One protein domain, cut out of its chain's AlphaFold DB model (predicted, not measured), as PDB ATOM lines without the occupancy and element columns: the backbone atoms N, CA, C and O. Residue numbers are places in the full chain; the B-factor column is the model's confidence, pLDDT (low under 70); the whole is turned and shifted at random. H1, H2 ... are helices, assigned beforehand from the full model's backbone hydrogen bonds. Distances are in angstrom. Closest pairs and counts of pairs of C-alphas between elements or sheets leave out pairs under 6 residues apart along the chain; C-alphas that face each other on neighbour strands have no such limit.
ATOM      1  N   ARG A 507      -4.447  44.679   5.439       84.19
ATOM      2  CA  ARG A 507      -4.525  43.436   6.229       84.19
ATOM      3  C   ARG A 507      -5.408  42.336   5.640       84.19
ATOM      4  O   ARG A 507      -5.430  41.245   6.195       84.19
ATOM      5  N   VAL A 508      -6.088  42.554   4.509       89.94
ATOM      6  CA  VAL A 508      -7.013  41.559   3.916       89.94
ATOM      7  C   VAL A 508      -6.296  40.258   3.549       89.94
ATOM      8  O   VAL A 508      -6.709  39.184   3.978       89.94
ATOM      9  N   ALA A 509      -5.187  40.332   2.806       88.94
ATOM     10  CA  ALA A 509      -4.417  39.141   2.442       88.94
ATOM     11  C   ALA A 509      -3.864  38.411   3.678       88.94
ATOM     12  O   ALA A 509      -3.848  37.181   3.717       88.94
ATOM     13  N   MET A 510      -3.444  39.168   4.697       89.75
ATOM     14  CA  MET A 510      -2.970  38.626   5.968       89.75
ATOM     15  C   MET A 510      -4.096  37.918   6.729       89.75
ATOM     16  O   MET A 510      -3.892  36.793   7.170       89.75
ATOM     17  N   TYR A 511      -5.283  38.521   6.812       93.00
ATOM     18  CA  TYR A 511      -6.478  37.903   7.386       93.00
ATOM     19  C   TYR A 511      -6.803  36.590   6.679       93.00
ATOM     20  O   TYR A 511      -6.895  35.553   7.325       93.00
ATOM     21  N   CYS A 512      -6.911  36.607   5.349       93.62
ATOM     22  CA  CYS A 512      -7.234  35.417   4.564       93.62
ATOM     23  C   CYS A 512      -6.177  34.323   4.726       93.62
ATOM     24  O   CYS A 512      -6.506  33.140   4.776       93.62
ATOM     25  N   LEU A 513      -4.897  34.698   4.827       92.12
ATOM     26  CA  LEU A 513      -3.836  33.743   5.112       92.12
ATOM     27  C   LEU A 513      -4.009  33.164   6.519       92.12
ATOM     28  O   LEU A 513      -4.048  31.952   6.677       92.12
ATOM     29  N   LEU A 514      -4.156  33.995   7.549       93.56
ATOM     30  CA  LEU A 514      -4.264  33.519   8.927       93.56
ATOM     31  C   LEU A 514      -5.558  32.755   9.203       93.56
ATOM     32  O   LEU A 514      -5.544  31.873  10.043       93.56
ATOM     33  N   THR A 515      -6.648  32.982   8.479       93.25
ATOM     34  CA  THR A 515      -7.866  32.160   8.598       93.25
ATOM     35  C   THR A 515      -7.813  30.874   7.771       93.25
ATOM     36  O   THR A 515      -8.667  30.005   7.932       93.25
ATOM     37  N   GLY A 516      -6.791  30.709   6.924       91.44
ATOM     38  CA  GLY A 516      -6.639  29.560   6.030       91.44
ATOM     39  C   GLY A 516      -7.485  29.634   4.750       91.44
ATOM     40  O   GLY A 516      -7.555  28.647   4.024       91.44
ATOM     41  N   ASP A 517      -8.095  30.784   4.450       92.75
ATOM     42  CA  ASP A 517      -8.998  30.993   3.307       92.75
ATOM     43  C   ASP A 517      -8.319  31.693   2.105       92.75
ATOM     44  O   ASP A 517      -8.959  32.045   1.114       92.75
ATOM     45  N   LEU A 518      -6.995  31.898   2.132       92.50
ATOM     46  CA  LEU A 518      -6.243  32.460   1.000       92.50
ATOM     47  C   LEU A 518      -6.027  31.421  -0.117       92.50
ATOM     48  O   LEU A 518      -4.919  30.923  -0.331       92.50
ATOM     49  N   HIS A 519      -7.081  31.091  -0.862       91.75
ATOM     50  CA  HIS A 519      -7.005  30.154  -1.984       91.75
ATOM     51  C   HIS A 519      -8.032  30.433  -3.095       91.75
ATOM     52  O   HIS A 519      -9.118  30.955  -2.852       91.75
ATOM     53  N   ALA A 520      -7.736  29.988  -4.323       91.75
ATOM     54  CA  ALA A 520      -8.586  30.193  -5.508       91.75
ATOM     55  C   ALA A 520     -10.052  29.747  -5.332       91.75
ATOM     56  O   ALA A 520     -10.958  30.317  -5.938       91.75
ATOM     57  N   ALA A 521     -10.289  28.714  -4.517       93.31
ATOM     58  CA  ALA A 521     -11.615  28.154  -4.261       93.31
ATOM     59  C   ALA A 521     -12.359  28.801  -3.075       93.31
ATOM     60  O   ALA A 521     -13.386  28.267  -2.662       93.31
ATOM     61  N   SER A 522     -11.838  29.894  -2.496       92.62
ATOM     62  CA  SER A 522     -12.441  30.535  -1.317       92.62
ATOM     63  C   SER A 522     -13.863  30.968  -1.642       92.62
ATOM     64  O   SER A 522     -14.162  31.304  -2.789       92.62
ATOM     65  N   THR A 523     -14.761  30.946  -0.659       93.88
ATOM     66  CA  THR A 523     -16.123  31.478  -0.836       93.88
ATOM     67  C   THR A 523     -16.197  32.980  -0.546       93.88
ATOM     68  O   THR A 523     -17.046  33.662  -1.132       93.88
ATOM     69  N   GLU A 524     -15.221  33.527   0.179       94.44
ATOM     70  CA  GLU A 524     -15.060  34.959   0.415       94.44
ATOM     71  C   GLU A 524     -14.481  35.667  -0.812       94.44
ATOM     72  O   GLU A 524     -13.436  35.309  -1.365       94.44
ATOM     73  N   ARG A 525     -15.170  36.719  -1.268       94.56
ATOM     74  CA  ARG A 525     -14.724  37.485  -2.440       94.56
ATOM     75  C   ARG A 525     -13.376  38.153  -2.188       94.56
ATOM     76  O   ARG A 525     -12.515  38.087  -3.059       94.56
ATOM     77  N   ALA A 526     -13.199  38.756  -1.015       94.38
ATOM     78  CA  ALA A 526     -11.962  39.435  -0.651       94.38
ATOM     79  C   ALA A 526     -10.758  38.477  -0.658       94.38
ATOM     80  O   ALA A 526      -9.705  38.832  -1.179       94.38
ATOM     81  N   CYS A 527     -10.927  37.245  -0.167       94.44
ATOM     82  CA  CYS A 527      -9.846  36.263  -0.115       94.44
ATOM     83  C   CYS A 527      -9.495  35.673  -1.482       94.44
ATOM     84  O   CYS A 527      -8.310  35.510  -1.783       94.44
ATOM     85  N   ARG A 528     -10.485  35.442  -2.357       94.00
ATOM     86  CA  ARG A 528     -10.209  35.112  -3.767       94.00
ATOM     87  C   ARG A 528      -9.466  36.239  -4.485       94.00
ATOM     88  O   ARG A 528      -8.464  35.974  -5.143       94.00
ATOM     89  N   ASP A 529      -9.929  37.481  -4.331       93.19
ATOM     90  CA  ASP A 529      -9.306  38.650  -4.962       93.19
ATOM     91  C   ASP A 529      -7.851  38.829  -4.469       93.19
ATOM     92  O   ASP A 529      -6.945  39.043  -5.276       93.19
ATOM     93  N   ALA A 530      -7.606  38.667  -3.162       90.69
ATOM     94  CA  ALA A 530      -6.270  38.720  -2.567       90.69
ATOM     95  C   ALA A 530      -5.355  37.589  -3.073       90.69
ATOM     96  O   ALA A 530      -4.182  37.822  -3.379       90.69
ATOM     97  N   PHE A 531      -5.886  36.370  -3.214       91.81
ATOM     98  CA  PHE A 531      -5.153  35.243  -3.792       91.81
ATOM     99  C   PHE A 531      -4.731  35.532  -5.240       91.81
ATOM    100  O   PHE A 531      -3.552  35.405  -5.577       91.81
ATOM    101  N   ASP A 532      -5.669  35.970  -6.086       91.31
ATOM    102  CA  ASP A 532      -5.402  36.288  -7.491       91.31
ATOM    103  C   ASP A 532      -4.367  37.416  -7.624       91.31
ATOM    104  O   ASP A 532      -3.451  37.342  -8.452       91.31
ATOM    105  N   ALA A 533      -4.466  38.440  -6.772       87.44
ATOM    106  CA  ALA A 533      -3.511  39.538  -6.716       87.44
ATOM    107  C   ALA A 533      -2.096  39.076  -6.344       87.44
ATOM    108  O   ALA A 533      -1.123  39.511  -6.965       87.44
ATOM    109  N   ALA A 534      -1.969  38.190  -5.359       84.75
ATOM    110  CA  ALA A 534      -0.680  37.661  -4.934       84.75
ATOM    111  C   ALA A 534      -0.046  36.764  -6.016       84.75
ATOM    112  O   ALA A 534       1.140  36.912  -6.324       84.75
ATOM    113  N   VAL A 535      -0.838  35.909  -6.680       88.50
ATOM    114  CA  VAL A 535      -0.379  35.104  -7.830       88.50
ATOM    115  C   VAL A 535       0.098  36.000  -8.974       88.50
ATOM    116  O   VAL A 535       1.161  35.757  -9.546       88.50
ATOM    117  N   ALA A 536      -0.643  37.066  -9.292       87.56
ATOM    118  CA  ALA A 536      -0.265  38.015 -10.339       87.56
ATOM    119  C   ALA A 536       1.059  38.746 -10.042       87.56
ATOM    120  O   ALA A 536       1.769  39.138 -10.970       87.56
ATOM    121  N   GLN A 537       1.415  38.896  -8.764       79.88
ATOM    122  CA  GLN A 537       2.689  39.461  -8.310       79.88
ATOM    123  C   GLN A 537       3.834  38.437  -8.274       79.88
ATOM    124  O   GLN A 537       4.962  38.788  -7.932       79.88
ATOM    125  N   GLY A 538       3.572  37.177  -8.639       84.38
ATOM    126  CA  GLY A 538       4.555  36.097  -8.584       84.38
ATOM    127  C   GLY A 538       4.854  35.614  -7.165       84.38
ATOM    128  O   GLY A 538       5.872  34.956  -6.954       84.38
ATOM    129  N   ILE A 539       3.993  35.931  -6.192       81.38
ATOM    130  CA  ILE A 539       4.119  35.429  -4.824       81.38
ATOM    131  C   ILE A 539       3.687  33.957  -4.836       81.38
ATOM    132  O   ILE A 539       2.581  33.653  -5.294       81.38
ATOM    133  N   PRO A 540       4.523  33.023  -4.346       81.81
ATOM    134  CA  PRO A 540       4.212  31.599  -4.350       81.81
ATOM    135  C   PRO A 540       3.230  31.262  -3.219       81.81
ATOM    136  O   PRO A 540       3.563  30.532  -2.291       81.81
ATOM    137  N   VAL A 541       2.008  31.800  -3.283       81.25
ATOM    138  CA  VAL A 541       0.966  31.628  -2.254       81.25
ATOM    139  C   VAL A 541       0.611  30.169  -1.992       81.25
ATOM    140  O   VAL A 541       0.232  29.832  -0.880       81.25
ATOM    141  N   GLN A 542       0.820  29.273  -2.962       76.94
ATOM    142  CA  GLN A 542       0.622  27.834  -2.753       76.94
ATOM    143  C   GLN A 542       1.596  27.252  -1.713       76.94
ATOM    144  O   GLN A 542       1.307  26.225  -1.105       76.94
ATOM    145  N   ASN A 543       2.740  27.910  -1.495       78.69
ATOM    146  CA  ASN A 543       3.729  27.535  -0.485       78.69
ATOM    147  C   ASN A 543       3.495  28.251   0.855       78.69
ATOM    148  O   ASN A 543       4.081  27.854   1.862       78.69
ATOM    149  N   LEU A 544       2.653  29.287   0.877       77.44
ATOM    150  CA  LEU A 544       2.272  30.036   2.073       77.44
ATOM    151  C   LEU A 544       1.004  29.418   2.661       77.44
ATOM    152  O   LEU A 544      -0.051  30.035   2.691       77.44
ATOM    153  N   THR A 545       1.099  28.158   3.077       72.94
ATOM    154  CA  THR A 545       0.009  27.497   3.800       72.94
ATOM    155  C   THR A 545       0.215  27.673   5.295       72.94
ATOM    156  O   THR A 545       1.294  27.430   5.839       72.94
ATOM    157  N   THR A 546      -0.836  28.109   5.964       72.06
ATOM    158  CA  THR A 546      -0.918  28.239   7.416       72.06
ATOM    159  C   THR A 546      -1.953  27.247   7.913       72.06
ATOM    160  O   THR A 546      -2.986  27.019   7.285       72.06
ATOM    161  N   MET A 547      -1.693  26.651   9.075       83.19
ATOM    162  CA  MET A 547      -2.829  26.222   9.882       83.19
ATOM    163  C   MET A 547      -3.582  27.495  10.290       83.19
ATOM    164  O   MET A 547      -2.893  28.462  10.629       83.19
ATOM    165  N   PRO A 548      -4.931  27.509  10.291       90.56
ATOM    166  CA  PRO A 548      -5.692  28.673  10.741       90.56
ATOM    167  C   PRO A 548      -5.122  29.179  12.065       90.56
ATOM    168  O   PRO A 548      -4.775  28.357  12.898       90.56
ATOM    169  N   PHE A 549      -4.950  30.475  12.257       95.44
ATOM    170  CA  PHE A 549      -4.373  31.139  13.425       95.44
ATOM    171  C   PHE A 549      -5.381  32.164  13.947       95.44
ATOM    172  O   PHE A 549      -5.138  33.364  13.991       95.44
ATOM    173  N   VAL A 550      -6.557  31.638  14.268       95.81
ATOM    174  CA  VAL A 550      -7.709  32.309  14.868       95.81
ATOM    175  C   VAL A 550      -8.339  31.339  15.865       95.81
ATOM    176  O   VAL A 550      -8.151  30.125  15.738       95.81
ATOM    177  N   TYR A 551      -9.047  31.849  16.864       96.38
ATOM    178  CA  TYR A 551      -9.814  31.035  17.807       96.38
ATOM    179  C   TYR A 551     -11.313  31.293  17.649       96.38
ATOM    180  O   TYR A 551     -11.731  32.323  17.120       96.38
ATOM    181  N   ASP A 552     -12.119  30.334  18.101       95.38
ATOM    182  CA  ASP A 552     -13.572  30.460  18.062       95.38
ATOM    183  C   ASP A 552     -14.044  31.520  19.063       95.38
ATOM    184  O   ASP A 552     -13.580  31.575  20.203       95.38
ATOM    185  N   ARG A 553     -14.992  32.350  18.627       94.69
ATOM    186  CA  ARG A 553     -15.685  33.325  19.476       94.69
ATOM    187  C   ARG A 553     -16.502  32.587  20.533       94.69
ATOM    188  O   ARG A 553     -17.190  31.617  20.211       94.69
ATOM    189  N   ASP A 554     -16.445  33.054  21.774       93.50
ATOM    190  CA  ASP A 554     -17.258  32.519  22.865       93.50
ATOM    191  C   ASP A 554     -18.590  33.275  23.013       93.50
ATOM    192  O   ASP A 554     -18.958  34.112  22.187       93.50
ATOM    193  N   GLU A 555     -19.345  32.951  24.063       92.56
ATOM    194  CA  GLU A 555     -20.678  33.506  24.323       92.56
ATOM    195  C   GLU A 555     -20.701  34.999  24.694       92.56
ATOM    196  O   GLU A 555     -21.779  35.598  24.751       92.56
ATOM    197  N   HIS A 556     -19.535  35.601  24.941       92.88
ATOM    198  CA  HIS A 556     -19.397  37.016  25.289       92.88
ATOM    199  C   HIS A 556     -19.140  37.895  24.060       92.88
ATOM    200  O   HIS A 556     -19.297  39.111  24.121       92.88
TER     201      HIS A 556
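This is residues 507 to 556 of the 676 residues of an uncharacterized protein of Pythium insidiosum (UniProt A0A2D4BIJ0). Two short helices, H1 and the longer H2, meet about perpendicular to each other, and after H2 a long stretch with no named element, residues 537 to 556, folds back past them and runs out as a tail that makes much of the length. The printed part has 50 residues with two named helices, H1 then H2, and no named strand. The class is all helix, though under half of the residues, 20 of 50, are in named elements. The whole is only just compact, close to loose, with a radius of gyration of the C-alphas of 11.7 A, and it spans 41 by 20 by 19 A.

H1, residues 508 to 515, touches H2, residues 525 to 536, with 8 pairs of C-alphas within 8 A. Their closest C-alphas are those of Ala 509 and Ala 530, 5.4 A apart. H2 touches H1 with residues 526 to 531 alone. Their lines stand at 74 degrees, about perpendicular, and their centres are 10.6 A apart. The link between them, 9 residues, is short. In H1 and H2 every O i to N i+4 pair is within hydrogen-bond range.

H1 begins at C-alpha 508, (-7.013, 41.559, 3.916), and measures 10.5 A from first to last C-alpha. H2 is the longest helix with 12 residues and measures 16.5 A, ending at C-alpha 536, (-0.265, 38.015, -10.339). The printed part ends at C-alpha 556, (-19.397, 37.016, 25.289).

The C-alphas of Gly 538 and Glu 555, the two farthest apart, are 41.5 A from each other. Residues 537 to 556 have C-alphas 9 to 26 A from the mean of the C-alphas. The printed part has no cut. The mean pLDDT of the printed part is 89.3, and no printed residue is under 70.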